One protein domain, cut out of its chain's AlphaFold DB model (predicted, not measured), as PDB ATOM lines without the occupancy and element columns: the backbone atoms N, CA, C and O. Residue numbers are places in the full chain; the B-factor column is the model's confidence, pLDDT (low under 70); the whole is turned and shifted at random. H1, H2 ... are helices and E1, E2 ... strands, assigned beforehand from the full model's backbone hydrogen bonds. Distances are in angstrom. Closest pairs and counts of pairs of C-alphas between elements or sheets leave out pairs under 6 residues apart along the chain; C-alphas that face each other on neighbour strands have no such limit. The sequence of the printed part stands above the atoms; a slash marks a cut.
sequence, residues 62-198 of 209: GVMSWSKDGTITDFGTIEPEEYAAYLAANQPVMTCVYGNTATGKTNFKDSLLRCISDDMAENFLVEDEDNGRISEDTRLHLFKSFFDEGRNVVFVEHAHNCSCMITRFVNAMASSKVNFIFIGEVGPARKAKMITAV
ATOM      1  N   GLY A  62     -51.436  -6.423 -51.751       92.31
ATOM      2  CA  GLY A  62     -50.775  -7.197 -50.717       92.31
ATOM      3  C   GLY A  62     -51.207  -6.732 -49.337       92.31
ATOM      4  O   GLY A  62     -51.657  -5.597 -49.165       92.31
ATOM      5  N   VAL A  63     -51.075  -7.616 -48.359       95.50
ATOM      6  CA  VAL A  63     -51.353  -7.329 -46.955       95.50
ATOM      7  C   VAL A  63     -50.064  -7.522 -46.178       95.50
ATOM      8  O   VAL A  63     -49.431  -8.572 -46.246       95.50
ATOM      9  N   MET A  64     -49.669  -6.494 -45.440       95.25
ATOM     10  CA  MET A  64     -48.506  -6.526 -44.564       95.25
ATOM     11  C   MET A  64     -48.950  -6.283 -43.125       95.25
ATOM     12  O   MET A  64     -49.717  -5.353 -42.873       95.25
ATOM     13  N   SER A  65     -48.427  -7.064 -42.182       94.94
ATOM     14  CA  SER A  65     -48.561  -6.787 -40.751       94.94
ATOM     15  C   SER A  65     -47.263  -6.278 -40.144       94.94
ATOM     16  O   SER A  65     -46.183  -6.721 -40.530       94.94
ATOM     17  N   TRP A  66     -47.385  -5.449 -39.116       92.94
ATOM     18  CA  TRP A  66     -46.315  -5.090 -38.201       92.94
ATOM     19  C   TRP A  66     -46.782  -5.347 -36.767       92.94
ATOM     20  O   TRP A  66     -47.779  -4.780 -36.316       92.94
ATOM     21  N   SER A  67     -46.058  -6.213 -36.066       91.12
ATOM     22  CA  SER A  67     -46.307  -6.595 -34.676       91.12
ATOM     23  C   SER A  67     -45.494  -5.741 -33.692       91.12
ATOM     24  O   SER A  67     -44.467  -5.158 -34.033       91.12
ATOM     25  N   LYS A  68     -45.933  -5.651 -32.432       85.06
ATOM     26  CA  LYS A  68     -45.270  -4.821 -31.401       85.06
ATOM     27  C   LYS A  68     -43.821  -5.203 -31.101       85.06
ATOM     28  O   LYS A  68     -43.034  -4.346 -30.713       85.06
ATOM     29  N   ASP A  69     -43.480  -6.471 -31.283       83.50
ATOM     30  CA  ASP A  69     -42.113  -6.983 -31.163       83.50
ATOM     31  C   ASP A  69     -41.197  -6.522 -32.313       83.50
ATOM     32  O   ASP A  69     -39.993  -6.760 -32.287       83.50
ATOM     33  N   GLY A  70     -41.757  -5.834 -33.307       81.44
ATOM     34  CA  GLY A  70     -41.063  -5.326 -34.475       81.44
ATOM     35  C   GLY A  70     -41.077  -6.266 -35.672       81.44
ATOM     36  O   GLY A  70     -40.512  -5.907 -36.704       81.44
ATOM     37  N   THR A  71     -41.707  -7.436 -35.561       85.38
ATOM     38  CA  THR A  71     -41.823  -8.390 -36.665       85.38
ATOM     39  C   THR A  71     -42.718  -7.821 -37.763       85.38
ATOM     40  O   THR A  71     -43.861  -7.433 -37.509       85.38
ATOM     41  N   ILE A  72     -42.203  -7.797 -38.994       88.81
ATOM     42  CA  ILE A  72     -42.981  -7.484 -40.196       88.81
ATOM     43  C   ILE A  72     -43.204  -8.757 -41.004       88.81
ATOM     44  O   ILE A  72     -42.262  -9.504 -41.274       88.81
ATOM     45  N   THR A  73     -44.441  -8.978 -41.433       90.50
ATOM     46  CA  THR A  73     -44.815 -10.114 -42.280       90.50
ATOM     47  C   THR A  73     -45.556  -9.610 -43.506       90.50
ATOM     48  O   THR A  73     -46.541  -8.883 -43.385       90.50
ATOM     49  N   ASP A  74     -45.056  -9.980 -44.683       91.88
ATOM     50  CA  ASP A  74     -45.734  -9.782 -45.961       91.88
ATOM     51  C   ASP A  74     -46.495 -11.060 -46.316       91.88
ATOM     52  O   ASP A  74     -45.883 -12.108 -46.525       91.88
ATOM     53  N   PHE A  75     -47.819 -10.974 -46.361       89.94
ATOM     54  CA  PHE A  75     -48.693 -12.091 -46.715       89.94
ATOM     55  C   PHE A  75     -48.948 -12.165 -48.222       89.94
ATOM     56  O   PHE A  75     -49.546 -13.127 -48.697       89.94
ATOM     57  N   GLY A  76     -48.521 -11.158 -48.995       88.19
ATOM     58  CA  GLY A  76     -48.975 -10.999 -50.369       88.19
ATOM     59  C   GLY A  76     -50.498 -10.857 -50.426       88.19
ATOM     60  O   GLY A  76     -51.111 -10.231 -49.558       88.19
ATOM     61  N   THR A  77     -51.114 -11.403 -51.472       89.06
ATOM     62  CA  THR A  77     -52.578 -11.490 -51.564       89.06
ATOM     63  C   THR A  77     -53.061 -12.649 -50.695       89.06
ATOM     64  O   THR A  77     -52.665 -13.788 -50.925       89.06
ATOM     65  N   ILE A  78     -53.912 -12.348 -49.717       90.56
ATOM     66  CA  ILE A  78     -54.455 -13.293 -48.735       90.56
ATOM     67  C   ILE A  78     -55.960 -13.069 -48.589       90.56
ATOM     68  O   ILE A  78     -56.431 -11.943 -48.769       90.56
ATOM     69  N   GLU A  79     -56.703 -14.122 -48.254       90.38
ATOM     70  CA  GLU A  79     -58.145 -14.024 -48.022       90.38
ATOM     71  C   GLU A  79     -58.466 -13.317 -46.687       90.38
ATOM     72  O   GLU A  79     -57.747 -13.503 -45.695       90.38
ATOM     73  N   PRO A  80     -59.541 -12.504 -46.618       94.12
ATOM     74  CA  PRO A  80     -59.912 -11.767 -45.410       94.12
ATOM     75  C   PRO A  80     -60.137 -12.649 -44.177       94.12
ATOM     76  O   PRO A  80     -59.736 -12.266 -43.081       94.12
ATOM     77  N   GLU A  81     -60.743 -13.827 -44.336       93.44
ATOM     78  CA  GLU A  81     -61.032 -14.762 -43.245       93.44
ATOM     79  C   GLU A  81     -59.749 -15.354 -42.650       93.44
ATOM     80  O   GLU A  81     -59.615 -15.470 -41.429       93.44
ATOM     81  N   GLU A  82     -58.787 -15.695 -43.510       93.31
ATOM     82  CA  GLU A  82     -57.481 -16.205 -43.091       93.31
ATOM     83  C   GLU A  82     -56.706 -15.123 -42.330       93.31
ATOM     84  O   GLU A  82     -56.170 -15.367 -41.244       93.31
ATOM     85  N   TYR A  83     -56.719 -13.892 -42.847       96.12
ATOM     86  CA  TYR A  83     -56.072 -12.772 -42.176       96.12
ATOM     87  C   TYR A  83     -56.769 -12.381 -40.862       96.12
ATOM     88  O   TYR A  83     -56.097 -12.052 -39.884       96.12
ATOM     89  N   ALA A  84     -58.099 -12.468 -40.784       95.19
ATOM     90  CA  ALA A  84     -58.850 -12.226 -39.551       95.19
ATOM     91  C   ALA A  84     -58.457 -13.210 -38.436       95.19
ATOM     92  O   ALA A  84     -58.282 -12.801 -37.286       95.19
ATOM     93  N   ALA A  85     -58.251 -14.490 -38.771       94.12
ATOM     94  CA  ALA A  85     -57.759 -15.486 -37.820       94.12
ATOM     95  C   ALA A  85     -56.345 -15.148 -37.315       94.12
ATOM     96  O   ALA A  85     -56.071 -15.257 -36.117       94.12
ATOM     97  N   TYR A  86     -55.464 -14.674 -38.205       94.25
ATOM     98  CA  TYR A  86     -54.150 -14.159 -37.816       94.25
ATOM     99  C   TYR A  86     -54.269 -12.960 -36.864       94.25
ATOM    100  O   TYR A  86     -53.613 -12.952 -35.820       94.25
ATOM    101  N   LEU A  87     -55.126 -11.980 -37.169       93.44
ATOM    102  CA  LEU A  87     -55.339 -10.821 -36.302       93.44
ATOM    103  C   LEU A  87     -55.825 -11.242 -34.919       93.44
ATOM    104  O   LEU A  87     -55.262 -10.785 -33.932       93.44
ATOM    105  N   ALA A  88     -56.808 -12.139 -34.827       92.31
ATOM    106  CA  ALA A  88     -57.339 -12.619 -33.552       92.31
ATOM    107  C   ALA A  88     -56.262 -13.238 -32.642       92.31
ATOM    108  O   ALA A  88     -56.320 -13.084 -31.424       92.31
ATOM    109  N   ALA A  89     -55.268 -13.910 -33.225       92.19
ATOM    110  CA  ALA A  89     -54.211 -14.587 -32.481       92.19
ATOM    111  C   ALA A  89     -53.030 -13.679 -32.084       92.19
ATOM    112  O   ALA A  89     -52.272 -14.049 -31.190       92.19
ATOM    113  N   ASN A  90     -52.846 -12.525 -32.737       91.94
ATOM    114  CA  ASN A  90     -51.586 -11.767 -32.674       91.94
ATOM    115  C   ASN A  90     -51.741 -10.302 -32.233       91.94
ATOM    116  O   ASN A  90     -50.821  -9.507 -32.415       91.94
ATOM    117  N   GLN A  91     -52.885  -9.919 -31.663       89.38
ATOM    118  CA  GLN A  91     -53.137  -8.522 -31.291       89.38
ATOM    119  C   GLN A  91     -52.158  -7.970 -30.240       89.38
ATOM    120  O   GLN A  91     -51.776  -8.691 -29.317       89.38
ATOM    121  N   PRO A  92     -51.830  -6.663 -30.304       92.75
ATOM    122  CA  PRO A  92     -52.242  -5.712 -31.337       92.75
ATOM    123  C   PRO A  92     -51.366  -5.792 -32.595       92.75
ATOM    124  O   PRO A  92     -50.146  -5.958 -32.507       92.75
ATOM    125  N   VAL A  93     -51.985  -5.583 -33.761       94.12
ATOM    126  CA  VAL A  93     -51.314  -5.602 -35.071       94.12
ATOM    127  C   VAL A  93     -51.591  -4.319 -35.853       94.12
ATOM    128  O   VAL A  93     -52.727  -3.848 -35.932       94.12
ATOM    129  N   MET A  94     -50.550  -3.776 -36.486       95.19
ATOM    130  CA  MET A  94     -50.688  -2.753 -37.518       95.19
ATOM    131  C   MET A  94     -50.724  -3.415 -38.896       95.19
ATOM    132  O   MET A  94     -49.759  -4.040 -39.325       95.19
ATOM    133  N   THR A  95     -51.836  -3.257 -39.596       96.12
ATOM    134  CA  THR A  95     -52.130  -3.823 -40.911       96.12
ATOM    135  C   THR A  95     -52.049  -2.739 -41.973       96.12
ATOM    136  O   THR A  95     -52.710  -1.705 -41.877       96.12
ATOM    137  N   CYS A  96     -51.301  -3.007 -43.033       95.31
ATOM    138  CA  CYS A  96     -51.280  -2.190 -44.234       95.31
ATOM    139  C   CYS A  96     -51.756  -3.018 -45.427       95.31
ATOM    140  O   CYS A  96     -51.115  -4.001 -45.800       95.31
ATOM    141  N   VAL A  97     -52.827  -2.571 -46.077       95.50
ATOM    142  CA  VAL A  97     -53.306  -3.131 -47.345       95.50
ATOM    143  C   VAL A  97     -52.758  -2.265 -48.473       95.50
ATOM    144  O   VAL A  97     -53.150  -1.107 -48.628       95.50
ATOM    145  N   TYR A  98     -51.826  -2.800 -49.258       93.38
ATOM    146  CA  TYR A  98     -51.105  -2.039 -50.275       93.38
ATOM    147  C   TYR A  98     -51.374  -2.513 -51.703       93.38
ATOM    148  O   TYR A  98     -51.815  -3.630 -51.935       93.38
ATOM    149  N   GLY A  99     -51.136  -1.647 -52.690       89.75
ATOM    150  CA  GLY A  99     -51.363  -1.942 -54.114       89.75
ATOM    151  C   GLY A  99     -51.804  -0.717 -54.919       89.75
ATOM    152  O   GLY A  99     -52.193   0.308 -54.359       89.75
ATOM    153  N   ASN A 100     -51.778  -0.802 -56.248       85.56
ATOM    154  CA  ASN A 100     -52.155   0.304 -57.143       85.56
ATOM    155  C   ASN A 100     -53.673   0.606 -57.129       85.56
ATOM    156  O   ASN A 100     -54.446   0.002 -56.387       85.56
ATOM    157  N   THR A 101     -54.127   1.590 -57.903       82.12
ATOM    158  CA  THR A 101     -55.559   1.901 -58.066       82.12
ATOM    159  C   THR A 101     -56.324   0.697 -58.609       82.12
ATOM    160  O   THR A 101     -55.800  -0.047 -59.434       82.12
ATOM    161  N   ALA A 102     -57.555   0.502 -58.121       77.94
ATOM    162  CA  ALA A 102     -58.440  -0.586 -58.535       77.94
ATOM    163  C   ALA A 102     -57.824  -1.997 -58.401       77.94
ATOM    164  O   ALA A 102     -58.072  -2.858 -59.231       77.94
ATOM    165  N   THR A 103     -57.027  -2.251 -57.354       82.88
ATOM    166  CA  THR A 103     -56.461  -3.589 -57.085       82.88
ATOM    167  C   THR A 103     -57.202  -4.399 -56.031       82.88
ATOM    168  O   THR A 103     -56.869  -5.562 -55.841       82.88
ATOM    169  N   GLY A 104     -58.213  -3.818 -55.369       85.06
ATOM    170  CA  GLY A 104     -59.116  -4.550 -54.463       85.06
ATOM    171  C   GLY A 104     -58.856  -4.304 -52.983       85.06
ATOM    172  O   GLY A 104     -59.489  -4.935 -52.150       85.06
ATOM    173  N   LYS A 105     -57.962  -3.361 -52.656       90.75
ATOM    174  CA  LYS A 105     -57.580  -3.017 -51.277       90.75
ATOM    175  C   LYS A 105     -58.774  -2.663 -50.389       90.75
ATOM    176  O   LYS A 105     -58.925  -3.235 -49.319       90.75
ATOM    177  N   THR A 106     -59.632  -1.754 -50.858       89.56
ATOM    178  CA  THR A 106     -60.839  -1.329 -50.136       89.56
ATOM    179  C   THR A 106     -61.788  -2.504 -49.921       89.56
ATOM    180  O   THR A 106     -62.245  -2.705 -48.804       89.56
ATOM    181  N   ASN A 107     -61.979  -3.358 -50.936       89.50
ATOM    182  CA  ASN A 107     -62.804  -4.562 -50.807       89.50
ATOM    183  C   ASN A 107     -62.236  -5.545 -49.774       89.50
ATOM    184  O   ASN A 107     -63.005  -6.109 -49.000       89.50
ATOM    185  N   PHE A 108     -60.913  -5.747 -49.749       92.88
ATOM    186  CA  PHE A 108     -60.263  -6.575 -48.733       92.88
ATOM    187  C   PHE A 108     -60.486  -5.995 -47.337       92.88
ATOM    188  O   PHE A 108     -60.973  -6.703 -46.467       92.88
ATOM    189  N   LYS A 109     -60.211  -4.699 -47.139       93.56
ATOM    190  CA  LYS A 109     -60.437  -3.997 -45.867       93.56
ATOM    191  C   LYS A 109     -61.898  -4.122 -45.413       93.56
ATOM    192  O   LYS A 109     -62.145  -4.521 -44.282       93.56
ATOM    193  N   ASP A 110     -62.863  -3.839 -46.288       92.00
ATOM    194  CA  ASP A 110     -64.293  -3.929 -45.961       92.00
ATOM    195  C   ASP A 110     -64.721  -5.363 -45.623       92.00
ATOM    196  O   ASP A 110     -65.573  -5.565 -44.761       92.00
ATOM    197  N   SER A 111     -64.148  -6.363 -46.296       93.00
ATOM    198  CA  SER A 111     -64.437  -7.776 -46.022       93.00
ATOM    199  C   SER A 111     -63.795  -8.225 -44.713       93.00
ATOM    200  O   SER A 111     -64.468  -8.834 -43.891       93.00
ATOM    201  N   LEU A 112     -62.548  -7.825 -44.456       94.31
ATOM    202  CA  LEU A 112     -61.833  -8.090 -43.210       94.31
ATOM    203  C   LEU A 112     -62.613  -7.573 -41.999       94.31
ATOM    204  O   LEU A 112     -62.774  -8.295 -41.020       94.31
ATOM    205  N   LEU A 113     -63.152  -6.352 -42.084       91.81
ATOM    206  CA  LEU A 113     -63.961  -5.767 -41.013       91.81
ATOM    207  C   LEU A 113     -65.266  -6.533 -40.747       91.81
ATOM    208  O   LEU A 113     -65.797  -6.441 -39.648       91.81
ATOM    209  N   ARG A 114     -65.777  -7.304 -41.716       92.81
ATOM    210  CA  ARG A 114     -66.931  -8.201 -41.516       92.81
ATOM    211  C   ARG A 114     -66.538  -9.557 -40.930       92.81
ATOM    212  O   ARG A 114     -67.401 -10.247 -40.399       92.81
ATOM    213  N   CYS A 115     -65.275  -9.957 -41.068       91.69
ATOM    214  CA  CYS A 115     -64.760 -11.230 -40.564       91.69
ATOM    215  C   CYS A 115     -64.336 -11.162 -39.088       91.69
ATOM    216  O   CYS A 115     -64.240 -12.201 -38.437       91.69
ATOM    217  N   ILE A 116     -64.053  -9.967 -38.561       91.12
ATOM    218  CA  ILE A 116     -63.650  -9.764 -37.162       91.12
ATOM    219  C   ILE A 116     -64.864  -9.580 -36.237       91.12
ATOM    220  O   ILE A 116     -65.932  -9.160 -36.671       91.12
ATOM    221  N   SER A 117     -64.707  -9.895 -34.948       87.44
ATOM    222  CA  SER A 117     -65.760  -9.704 -33.940       87.44
ATOM    223  C   SER A 117     -65.977  -8.228 -33.591       87.44
ATOM    224  O   SER A 117     -65.027  -7.451 -33.605       87.44
ATOM    225  N   ASP A 118     -67.188  -7.856 -33.168       85.62
ATOM    226  CA  ASP A 118     -67.529  -6.468 -32.803       85.62
ATOM    227  C   ASP A 118     -66.599  -5.885 -31.719       85.62
ATOM    228  O   ASP A 118     -66.068  -4.791 -31.884       85.62
ATOM    229  N   ASP A 119     -66.305  -6.660 -30.667       83.69
ATOM    230  CA  ASP A 119     -65.359  -6.291 -29.591       83.69
ATOM    231  C   ASP A 119     -63.953  -5.968 -30.126       83.69
ATOM    232  O   ASP A 119     -63.273  -5.045 -29.681       83.69
ATOM    233  N   MET A 120     -63.538  -6.697 -31.163       82.81
ATOM    234  CA  MET A 120     -62.260  -6.470 -31.821       82.81
ATOM    235  C   MET A 120     -62.313  -5.203 -32.672       82.81
ATOM    236  O   MET A 120     -61.376  -4.410 -32.626       82.81
ATOM    237  N   ALA A 121     -63.401  -5.000 -33.418       81.12
ATOM    238  CA  ALA A 121     -63.591  -3.844 -34.285       81.12
ATOM    239  C   ALA A 121     -63.593  -2.513 -33.511       81.12
ATOM    240  O   ALA A 121     -63.063  -1.523 -34.014       81.12
ATOM    241  N   GLU A 122     -64.102  -2.480 -32.274       81.56
ATOM    242  CA  GLU A 122     -64.064  -1.276 -31.424       81.56
ATOM    243  C   GLU A 122     -62.631  -0.797 -31.129       81.56
ATOM    244  O   GLU A 122     -62.379   0.404 -30.992       81.56
ATOM    245  N   ASN A 123     -61.659  -1.714 -31.101       84.69
ATOM    246  CA  ASN A 123     -60.251  -1.394 -30.873       84.69
ATOM    247  C   ASN A 123     -59.461  -1.122 -32.172       84.69
ATOM    248  O   ASN A 123     -58.234  -0.988 -32.136       84.69
ATOM    249  N   PHE A 124     -60.129  -1.043 -33.329       88.75
ATOM    250  CA  PHE A 124     -59.480  -0.742 -34.607       88.75
ATOM    251  C   PHE A 124     -59.499   0.759 -34.893       88.75
ATOM    252  O   PHE A 124     -60.499   1.450 -34.709       88.75
ATOM    253  N   LEU A 125     -58.378   1.267 -35.390       92.06
ATOM    254  CA  LEU A 125     -58.315   2.535 -36.103       92.06
ATOM    255  C   LEU A 125     -58.139   2.221 -37.588       92.06
ATOM    256  O   LEU A 125     -57.152   1.590 -37.969       92.06
ATOM    257  N   VAL A 126     -59.114   2.614 -38.408       91.69
ATOM    258  CA  VAL A 126     -59.157   2.276 -39.834       91.69
ATOM    259  C   VAL A 126     -59.047   3.538 -40.677       91.69
ATOM    260  O   VAL A 126     -59.864   4.437 -40.516       91.69
ATOM    261  N   GLU A 127     -58.089   3.579 -41.602       92.38
ATOM    262  CA  GLU A 127     -57.888   4.712 -42.517       92.38
ATOM    263  C   GLU A 127     -57.812   4.260 -43.984       92.38
ATOM    264  O   GLU A 127     -56.993   3.423 -44.367       92.38
ATOM    265  N   ASP A 128     -58.665   4.830 -44.831       89.31
ATOM    266  CA  ASP A 128     -58.733   4.549 -46.271       89.31
ATOM    267  C   ASP A 128     -59.005   5.867 -47.004       89.31
ATOM    268  O   ASP A 128     -60.151   6.231 -47.254       89.31
ATOM    269  N   GLU A 129     -57.947   6.645 -47.250       81.12
ATOM    270  CA  GLU A 129     -58.072   7.932 -47.940       81.12
ATOM    271  C   GLU A 129     -58.359   7.722 -49.439       81.12
ATOM    272  O   GLU A 129     -57.634   6.994 -50.120       81.12
ATOM    273  N   ASP A 130     -59.345   8.444 -49.985       68.69
ATOM    274  CA  ASP A 130     -59.796   8.328 -51.387       68.69
ATOM    275  C   ASP A 130     -58.683   8.563 -52.425       68.69
ATOM    276  O   ASP A 130     -58.690   7.992 -53.517       68.69
ATOM    277  N   ASN A 131     -57.680   9.377 -52.080       65.50
ATOM    278  CA  ASN A 131     -56.513   9.638 -52.931       65.50
ATOM    279  C   ASN A 131     -55.509   8.468 -52.949       65.50
ATOM    280  O   ASN A 131     -54.462   8.542 -53.600       65.50
ATOM    281  N   GLY A 132     -55.801   7.403 -52.198       67.81
ATOM    282  CA  GLY A 132     -55.034   6.169 -52.098       67.81
ATOM    283  C   GLY A 132     -53.661   6.328 -51.455       67.81
ATOM    284  O   GLY A 132     -52.836   5.416 -51.514       67.81
ATOM    285  N   ARG A 133     -53.374   7.475 -50.841       80.06
ATOM    286  CA  ARG A 133     -52.151   7.689 -50.079       80.06
ATOM    287  C   ARG A 133     -52.467   8.495 -48.838       80.06
ATOM    288  O   ARG A 133     -52.763   9.675 -48.959       80.06
ATOM    289  N   ILE A 134     -52.320   7.857 -47.682       87.88
ATOM    290  CA  ILE A 134     -52.518   8.528 -46.403       87.88
ATOM    291  C   ILE A 134     -51.519   9.672 -46.217       87.88
ATOM    292  O   ILE A 134     -50.327   9.550 -46.565       87.88
ATOM    293  N   SER A 135     -52.007  10.777 -45.658       87.69
ATOM    294  CA  SER A 135     -51.176  11.931 -45.323       87.69
ATOM    295  C   SER A 135     -50.084  11.558 -44.307       87.69
ATOM    296  O   SER A 135     -50.159  10.538 -43.616       87.69
ATOM    297  N   GLU A 136     -49.019  12.359 -44.225       85.50
ATOM    298  CA  GLU A 136     -47.960  12.113 -43.239       85.50
ATOM    299  C   GLU A 136     -48.465  12.269 -41.801       85.50
ATOM    300  O   GLU A 136     -48.163  11.418 -40.966       85.50
ATOM    301  N   ASP A 137     -49.308  13.266 -41.539       87.69
ATOM    302  CA  ASP A 137     -49.910  13.481 -40.221       87.69
ATOM    303  C   ASP A 137     -50.830  12.321 -39.820       87.69
ATOM    304  O   ASP A 137     -50.700  11.794 -38.711       87.69
ATOM    305  N   THR A 138     -51.687  11.855 -40.741       91.12
ATOM    306  CA  THR A 138     -52.533  10.664 -40.541       91.12
ATOM    307  C   THR A 138     -51.658   9.456 -40.215       91.12
ATOM    308  O   THR A 138     -51.876   8.772 -39.219       91.12
ATOM    309  N   ARG A 139     -50.597   9.224 -40.998       90.56
ATOM    310  CA  ARG A 139     -49.670   8.103 -40.785       90.56
ATOM    311  C   ARG A 139     -49.009   8.153 -39.405       90.56
ATOM    312  O   ARG A 139     -48.935   7.133 -38.728       90.56
ATOM    313  N   LEU A 140     -48.547   9.322 -38.965       89.25
ATOM    314  CA  LEU A 140     -47.944   9.474 -37.639       89.25
ATOM    315  C   LEU A 140     -48.960   9.279 -36.511       89.25
ATOM    316  O   LEU A 140     -48.605   8.733 -35.465       89.25
ATOM    317  N   HIS A 141     -50.211   9.695 -36.707       91.19
ATOM    318  CA  HIS A 141     -51.290   9.429 -35.758       91.19
ATOM    319  C   HIS A 141     -51.588   7.928 -35.639       91.19
ATOM    320  O   HIS A 141     -51.658   7.405 -34.523       91.19
ATOM    321  N   LEU A 142     -51.672   7.225 -36.771       92.75
ATOM    322  CA  LEU A 142     -51.823   5.771 -36.823       92.75
ATOM    323  C   LEU A 142     -50.674   5.066 -36.089       92.75
ATOM    324  O   LEU A 142     -50.909   4.188 -35.262       92.75
ATOM    325  N   PHE A 143     -49.429   5.489 -36.327       90.69
ATOM    326  CA  PHE A 143     -48.262   4.901 -35.669       90.69
ATOM    327  C   PHE A 143     -48.265   5.109 -34.158       90.69
ATOM    328  O   PHE A 143     -47.955   4.171 -33.436       90.69
ATOM    329  N   LYS A 144     -48.649   6.288 -33.662       89.06
ATOM    330  CA  LYS A 144     -48.792   6.520 -32.215       89.06
ATOM    331  C   LYS A 144     -49.909   5.669 -31.612       89.06
ATOM    332  O   LYS A 144     -49.690   5.011 -30.602       89.06
ATOM    333  N   SER A 145     -51.063   5.609 -32.273       91.44
ATOM    334  CA  SER A 145     -52.194   4.775 -31.835       91.44
ATOM    335  C   SER A 145     -51.793   3.299 -31.741       91.44
ATOM    336  O   SER A 145     -52.134   2.601 -30.787       91.44
ATOM    337  N   PHE A 146     -50.993   2.820 -32.696       92.81
ATOM    338  CA  PHE A 146     -50.423   1.484 -32.622       92.81
ATOM    339  C   PHE A 146     -49.361   1.385 -31.523       92.81
ATOM    340  O   PHE A 146     -49.588   0.704 -30.527       92.81
ATOM    341  N   PHE A 147     -48.205   2.041 -31.671       86.38
ATOM    342  CA  PHE A 147     -47.013   1.838 -30.838       86.38
ATOM    343  C   PHE A 147     -47.166   2.316 -29.392       86.38
ATOM    344  O   PHE A 147     -46.687   1.610 -28.503       86.38
ATOM    345  N   ASP A 148     -47.886   3.407 -29.142       86.38
ATOM    346  CA  ASP A 148     -48.029   3.986 -27.802       86.38
ATOM    347  C   ASP A 148     -49.306   3.488 -27.107       86.38
ATOM    348  O   ASP A 148     -49.257   3.093 -25.945       86.38
ATOM    349  N   GLU A 149     -50.437   3.448 -27.819       88.44
ATOM    350  CA  GLU A 149     -51.747   3.125 -27.220       88.44
ATOM    351  C   GLU A 149     -52.108   1.634 -27.309       88.44
ATOM    352  O   GLU A 149     -52.977   1.162 -26.580       88.44
ATOM    353  N   GLY A 150     -51.432   0.863 -28.169       88.75
ATOM    354  CA  GLY A 150     -51.683  -0.576 -28.307       88.75
ATOM    355  C   GLY A 150     -52.980  -0.909 -29.042       88.75
ATOM    356  O   GLY A 150     -53.513  -2.001 -28.857       88.75
ATOM    357  N   ARG A 151     -53.478   0.010 -29.874       92.06
ATOM    358  CA  ARG A 151     -54.658  -0.214 -30.715       92.06
ATOM    359  C   ARG A 151     -54.302  -1.042 -31.941       92.06
ATOM    360  O   ARG A 151     -53.178  -0.964 -32.435       92.06
ATOM    361  N   ASN A 152     -55.264  -1.791 -32.469       94.00
ATOM    362  CA  ASN A 152     -55.115  -2.359 -33.803       94.00
ATOM    363  C   ASN A 152     -55.296  -1.242 -34.828       94.00
ATOM    364  O   ASN A 152     -56.140  -0.359 -34.671       94.00
ATOM    365  N   VAL A 153     -54.498  -1.271 -35.882       95.50
ATOM    366  CA  VAL A 153     -54.526  -0.237 -36.913       95.50
ATOM    367  C   VAL A 153     -54.645  -0.919 -38.261       95.50
ATOM    368  O   VAL A 153     -53.898  -1.849 -38.534       95.50
ATOM    369  N   VAL A 154     -55.562  -0.472 -39.114       95.31
ATOM    370  CA  VAL A 154     -55.686  -0.932 -40.501       95.31
ATOM    371  C   VAL A 154     -55.676   0.283 -41.399       95.31
ATOM    372  O   VAL A 154     -56.454   1.207 -41.201       95.31
ATOM    373  N   PHE A 155     -54.834   0.291 -42.419       94.44
ATOM    374  CA  PHE A 155     -54.909   1.350 -43.410       94.44
ATOM    375  C   PHE A 155     -54.577   0.880 -44.809       94.44
ATOM    376  O   PHE A 155     -53.907  -0.134 -45.020       94.44
ATOM    377  N   VAL A 156     -55.087   1.636 -45.772       94.12
ATOM    378  CA  VAL A 156     -54.967   1.351 -47.194       94.12
ATOM    379  C   VAL A 156     -54.013   2.353 -47.836       94.12
ATOM    380  O   VAL A 156     -54.156   3.562 -47.667       94.12
ATOM    381  N   GLU A 157     -53.028   1.870 -48.597       92.31
ATOM    382  CA  GLU A 157     -52.066   2.767 -49.247       92.31
ATOM    383  C   GLU A 157     -51.578   2.271 -50.616       92.31
ATOM    384  O   GLU A 157     -51.466   1.081 -50.906       92.31
ATOM    385  N   HIS A 158     -51.230   3.202 -51.496       91.25
ATOM    386  CA  HIS A 158     -50.597   2.897 -52.767       91.25
ATOM    387  C   HIS A 158     -49.120   2.536 -52.597       91.25
ATOM    388  O   HIS A 158     -48.289   3.330 -52.133       91.25
ATOM    389  N   ALA A 159     -48.775   1.341 -53.068       87.00
ATOM    390  CA  ALA A 159     -47.408   0.915 -53.308       87.00
ATOM    391  C   ALA A 159     -47.362  -0.238 -54.305       87.00
ATOM    392  O   ALA A 159     -48.321  -0.989 -54.463       87.00
ATOM    393  N   HIS A 160     -46.210  -0.374 -54.958       79.81
ATOM    394  CA  HIS A 160     -45.951  -1.454 -55.904       79.81
ATOM    395  C   HIS A 160     -45.537  -2.760 -55.219       79.81
ATOM    396  O   HIS A 160     -45.684  -3.824 -55.807       79.81
ATOM    397  N   ASN A 161     -44.988  -2.683 -54.005       80.94
ATOM    398  CA  ASN A 161     -44.561  -3.830 -53.208       80.94
ATOM    399  C   ASN A 161     -44.431  -3.449 -51.724       80.94
ATOM    400  O   ASN A 161     -44.414  -2.264 -51.373       80.94
ATOM    401  N   CYS A 162     -44.286  -4.468 -50.877       85.25
ATOM    402  CA  CYS A 162     -44.105  -4.332 -49.437       85.25
ATOM    403  C   CYS A 162     -42.857  -3.507 -49.061       85.25
ATOM    404  O   CYS A 162     -42.926  -2.626 -48.205       85.25
ATOM    405  N   SER A 163     -41.731  -3.669 -49.763       81.88
ATOM    406  CA  SER A 163     -40.498  -2.915 -49.479       81.88
ATOM    407  C   SER A 163     -40.680  -1.396 -49.595       81.88
ATOM    408  O   SER A 163     -40.113  -0.638 -48.802       81.88
ATOM    409  N   CYS A 164     -41.495  -0.929 -50.548       84.00
ATOM    410  CA  CYS A 164     -41.859   0.484 -50.661       84.00
ATOM    411  C   CYS A 164     -42.639   0.983 -49.435       84.00
ATOM    412  O   CYS A 164     -42.424   2.121 -49.011       84.00
ATOM    413  N   MET A 165     -43.516   0.148 -48.870       88.62
ATOM    414  CA  MET A 165     -44.273   0.463 -47.654       88.62
ATOM    415  C   MET A 165     -43.358   0.533 -46.437       88.62
ATOM    416  O   MET A 165     -43.331   1.557 -45.758       88.62
ATOM    417  N   ILE A 166     -42.529  -0.494 -46.228       86.88
ATOM    418  CA  ILE A 166     -41.562  -0.542 -45.125       86.88
ATOM    419  C   ILE A 166     -40.656   0.690 -45.155       86.88
ATOM    420  O   ILE A 166     -40.526   1.390 -44.154       86.88
ATOM    421  N   THR A 167     -40.082   1.010 -46.319       85.25
ATOM    422  CA  THR A 167     -39.205   2.180 -46.477       85.25
ATOM    423  C   THR A 167     -39.931   3.472 -46.102       85.25
ATOM    424  O   THR A 167     -39.382   4.319 -45.402       85.25
ATOM    425  N   ARG A 168     -41.186   3.628 -46.537       86.75
ATOM    426  CA  ARG A 168     -42.000   4.809 -46.227       86.75
ATOM    427  C   ARG A 168     -42.299   4.916 -44.735       86.75
ATOM    428  O   ARG A 168     -42.222   6.013 -44.192       86.75
ATOM    429  N   PHE A 169     -42.609   3.802 -44.080       87.75
ATOM    430  CA  PHE A 169     -42.910   3.774 -42.650       87.75
ATOM    431  C   PHE A 169     -41.674   4.088 -41.825       87.75
ATOM    432  O   PHE A 169     -41.723   4.976 -40.982       87.75
ATOM    433  N   VAL A 170     -40.550   3.434 -42.122       82.94
ATOM    434  CA  VAL A 170     -39.274   3.690 -41.449       82.94
ATOM    435  C   VAL A 170     -38.852   5.148 -41.633       82.94
ATOM    436  O   VAL A 170     -38.482   5.787 -40.654       82.94
ATOM    437  N   ASN A 171     -38.979   5.716 -42.837       83.31
ATOM    438  CA  ASN A 171     -38.649   7.124 -43.082       83.31
ATOM    439  C   ASN A 171     -39.563   8.093 -42.322       83.31
ATOM    440  O   ASN A 171     -39.070   9.068 -41.753       83.31
ATOM    441  N   ALA A 172     -40.874   7.833 -42.297       83.12
ATOM    442  CA  ALA A 172     -41.832   8.653 -41.559       83.12
ATOM    443  C   ALA A 172     -41.565   8.574 -40.050       83.12
ATOM    444  O   ALA A 172     -41.503   9.595 -39.371       83.12
ATOM    445  N   MET A 173     -41.319   7.371 -39.525       80.38
ATOM    446  CA  MET A 173     -41.025   7.187 -38.109       80.38
ATOM    447  C   MET A 173     -39.681   7.796 -37.715       80.38
ATOM    448  O   MET A 173     -39.637   8.503 -36.717       80.38
ATOM    449  N   ALA A 174     -38.624   7.612 -38.511       76.44
ATOM    450  CA  ALA A 174     -37.301   8.191 -38.258       76.44
ATOM    451  C   ALA A 174     -37.299   9.727 -38.324       76.44
ATOM    452  O   ALA A 174     -36.562  10.378 -37.584       76.44
ATOM    453  N   SER A 175     -38.136  10.307 -39.187       74.75
ATOM    454  CA  SER A 175     -38.364  11.759 -39.251       74.75
ATOM    455  C   SER A 175     -39.231  12.273 -38.095       74.75
ATOM    456  O   SER A 175     -39.293  13.475 -37.843       74.75
ATOM    457  N   SER A 176     -39.882  11.366 -37.365       69.81
ATOM    458  CA  SER A 176     -40.751  11.663 -36.232       69.81
ATOM    459  C   SER A 176     -40.107  11.274 -34.895       69.81
ATOM    460  O   SER A 176     -39.043  10.667 -34.829       69.81
ATOM    461  N   LYS A 177     -40.759  11.624 -33.782       70.00
ATOM    462  CA  LYS A 177     -40.342  11.211 -32.429       70.00
ATOM    463  C   LYS A 177     -40.988   9.892 -31.974       70.00
ATOM    464  O   LYS A 177     -41.077   9.659 -30.773       70.00
ATOM    465  N   VAL A 178     -41.499   9.080 -32.899       68.88
ATOM    466  CA  VAL A 178     -42.113   7.781 -32.584       68.88
ATOM    467  C   VAL A 178     -41.007   6.750 -32.366       68.88
ATOM    468  O   VAL A 178     -40.129   6.595 -33.213       68.88
ATOM    469  N   ASN A 179     -41.042   6.051 -31.231       67.94
ATOM    470  CA  ASN A 179     -40.129   4.942 -30.962       67.94
ATOM    471  C   ASN A 179     -40.700   3.662 -31.575       67.94
ATOM    472  O   ASN A 179     -41.872   3.353 -31.370       67.94
ATOM    473  N   PHE A 180     -39.874   2.902 -32.289       65.38
ATOM    474  CA  PHE A 180     -40.291   1.631 -32.875       65.38
ATOM    475  C   PHE A 180     -39.158   0.607 -32.863       65.38
ATOM    476  O   PHE A 180     -37.969   0.946 -32.822       65.38
ATOM    477  N   ILE A 181     -39.553  -0.663 -32.913       66.19
ATOM    478  CA  ILE A 181     -38.660  -1.809 -33.065       66.19
ATOM    479  C   ILE A 181     -38.914  -2.398 -34.451       66.19
ATOM    480  O   ILE A 181     -40.061  -2.505 -34.886       66.19
ATOM    481  N   PHE A 182     -37.844  -2.764 -35.151       64.62
ATOM    482  CA  PHE A 182     -37.916  -3.481 -36.420       64.62
ATOM    483  C   PHE A 182     -37.062  -4.750 -36.350       64.62
ATOM    484  O   PHE A 182     -35.867  -4.709 -36.029       64.62
ATOM    485  N   ILE A 183     -37.690  -5.880 -36.671       64.56
ATOM    486  CA  ILE A 183     -37.080  -7.203 -36.768       64.56
ATOM    487  C   ILE A 183     -37.447  -7.786 -38.133       64.56
ATOM    488  O   ILE A 183     -38.619  -7.970 -38.455       64.56
ATOM    489  N   GLY A 184     -36.433  -8.104 -38.934       55.12
ATOM    490  CA  GLY A 184     -36.605  -8.763 -40.225       55.12
ATOM    491  C   GLY A 184     -35.320  -9.445 -40.683       55.12
ATOM    492  O   GLY A 184     -34.228  -9.075 -40.252       55.12
ATOM    493  N   GLU A 185     -35.443 -10.443 -41.555       47.41
ATOM    494  CA  GLU A 185     -34.302 -11.075 -42.222       47.41
ATOM    495  C   GLU A 185     -34.034 -10.383 -43.566       47.41
ATOM    496  O   GLU A 185     -34.895 -10.341 -44.445       47.41
ATOM    497  N   VAL A 186     -32.831  -9.827 -43.749       39.81
ATOM    498  CA  VAL A 186     -32.438  -9.154 -44.999       39.81
ATOM    499  C   VAL A 186     -31.677 -10.134 -45.894       39.81
ATOM    500  O   VAL A 186     -30.447 -10.131 -45.956       39.81
ATOM    501  N   GLY A 187     -32.427 -10.971 -46.613       37.94
ATOM    502  CA  GLY A 187     -31.903 -11.888 -47.626       37.94
ATOM    503  C   GLY A 187     -31.029 -13.038 -47.084       37.94
ATOM    504  O   GLY A 187     -30.645 -13.063 -45.917       37.94
ATOM    505  N   PRO A 188     -30.662 -14.010 -47.941       37.12
ATOM    506  CA  PRO A 188     -30.005 -15.255 -47.524       37.12
ATOM    507  C   PRO A 188     -28.557 -15.101 -47.019       37.12
ATOM    508  O   PRO A 188     -27.943 -16.091 -46.633       37.12
ATOM    509  N   ALA A 189     -27.982 -13.891 -47.024       32.81
ATOM    510  CA  ALA A 189     -26.549 -13.689 -46.791       32.81
ATOM    511  C   ALA A 189     -26.182 -12.922 -45.511       32.81
ATOM    512  O   ALA A 189     -24.994 -12.843 -45.199       32.81
ATOM    513  N   ARG A 190     -27.130 -12.347 -44.758       32.62
ATOM    514  CA  ARG A 190     -26.810 -11.634 -43.507       32.62
ATOM    515  C   ARG A 190     -27.938 -11.770 -42.488       32.62
ATOM    516  O   ARG A 190     -28.967 -11.115 -42.601       32.62
ATOM    517  N   LYS A 191     -27.701 -12.567 -41.442       32.75
ATOM    518  CA  LYS A 191     -28.463 -12.468 -40.192       32.75
ATOM    519  C   LYS A 191     -28.089 -11.145 -39.528       32.75
ATOM    520  O   LYS A 191     -27.068 -11.058 -38.859       32.75
ATOM    521  N   ALA A 192     -28.878 -10.107 -39.760       34.94
ATOM    522  CA  ALA A 192     -28.836  -8.897 -38.957       34.94
ATOM    523  C   ALA A 192     -30.103  -8.890 -38.107       34.94
ATOM    524  O   ALA A 192     -31.203  -8.814 -38.645       34.94
ATOM    525  N   LYS A 193     -29.951  -9.020 -36.788       35.97
ATOM    526  CA  LYS A 193     -31.046  -8.817 -35.841       35.97
ATOM    527  C   LYS A 193     -30.829  -7.475 -35.146       35.97
ATOM    528  O   LYS A 193     -29.704  -7.169 -34.769       35.97
ATOM    529  N   MET A 194     -31.939  -6.764 -34.952       40.91
ATOM    530  CA  MET A 194     -32.127  -5.553 -34.145       40.91
ATOM    531  C   MET A 194     -31.928  -4.203 -34.860       40.91
ATOM    532  O   MET A 194     -30.812  -3.754 -35.109       40.91
ATOM    533  N   ILE A 195     -33.049  -3.511 -35.101       45.66
ATOM    534  CA  ILE A 195     -33.101  -2.053 -35.251       45.66
ATOM    535  C   ILE A 195     -34.002  -1.528 -34.129       45.66
ATOM    536  O   ILE A 195     -35.226  -1.644 -34.199       45.66
ATOM    537  N   THR A 196     -33.394  -0.947 -33.097       41.00
ATOM    538  CA  THR A 196     -34.100  -0.094 -32.137       41.00
ATOM    539  C   THR A 196     -33.836   1.346 -32.557       41.00
ATOM    540  O   THR A 196     -32.720   1.843 -32.403       41.00
ATOM    541  N   ALA A 197     -34.836   2.015 -33.128       43.00
ATOM    542  CA  ALA A 197     -34.764   3.448 -33.386       43.00
ATOM    543  C   ALA A 197     -35.360   4.168 -32.173       43.00
ATOM    544  O   ALA A 197     -36.578   4.284 -32.040       43.00
ATOM    545  N   VAL A 198     -34.498   4.618 -31.258       41.12
ATOM    546  CA  VAL A 198     -34.912   5.506 -30.166       41.12
ATOM    547  C   VAL A 198     -34.785   6.942 -30.664       41.12
ATOM    548  O   VAL A 198     -33.710   7.373 -31.088       41.12
TER     549      VAL A 198
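What this domain is: This is residues 62 to 198 of the 209 residues of an uncharacterized protein of Klebsiella michiganensis (UniProt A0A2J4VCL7). What does the model look like? A twisted sheet of five strands makes the middle of three layers, with H1 and H2 over one face and H4 and H5 over the other. A small hairpin, E6 and E7, sits beside H5, and residues 186 to 191 stick out from it. What is it made of? The printed part has 137 residues, of mixed class, with five named helices and seven named strands in the order E1 E2 H1 E3 H2 H3 E4 H4 E5 H5 E6 E7; the large sheet is mixed, in the order E2 E1 E3 E5 E4. It is compact, with a radius of gyration of the C-alphas of 14.3 A and spans of 38 by 30 by 30 A.

Where its parts are: Where does the first element begin? E1, residues 62 to 67, begins at C-alpha 62, (-50.775, -7.197, -50.717), and is 16.7 A long. What follows it? E2 is residues 72 to 76, H1 80 to 90, E3 93 to 99 with 19.4 A, H2 105 to 115, H3 118 to 122 and E4 124 to 127. H4 is residues 136 to 147, E5 152 to 157, and H5 162 to 175 with 19.9 A. Where does the last element end? After E6, residues 180 to 182, E7, residues 195 to 197, ends at C-alpha 197, (-34.764, 3.448, -33.386).

How they stand to each other: How do the strands pair? E1 is antiparallel to E2, a hairpin with N 65 and O 73 at 2.9 A, and to E3, with N 64 and O 96 at 2.9 A. E5 is parallel to E3, with N 97 and O 155 at 2.9 A, and to E4, with N 127 and O 154 at 2.9 A. The hairpin E6 and E7 is antiparallel, with N 182 and O 195 at 3.0 A. Where are the helices? H1 and H2 are on the same face and touch, their closest C-alphas, Pro 80 and Leu 112, 4.7 A apart. H4 and H5 are on the opposite face, and H5 touches H4 with residues 172 to 173 alone, about perpendicular at 89 degrees, the C-alphas of Glu 136 and Ala 172 being closest at 7.2 A. H3 is not on the sheet and is close to H2 but not clearly touching, the C-alphas of Leu 113 and Ala 121 being closest at 7.0 A. Which units recur? E4, H4, E5 is a strand-helix-strand unit, two parallel neighbours with a helix between; E2, H1, E3 and E3, H2 H3, E4 are split units, with another strand between theirs in the sheet. The three crossovers are right-handed. Are the helix backbones bonded? Every O i to N i+4 pair is within hydrogen-bond range in H1, H3, H4 and H5; in H2 6 of 7 are.

The domain as a whole: How large is it? The two C-alphas farthest apart, those of Asp 118 and Ala 189, are 43.9 A apart, and the printed part has no cut. Which link is long? That from E6 to E7, with 12 residues. Where is confidence low? The pLDDT is under 70 at residues 130 to 132, 176 and 178 to 198.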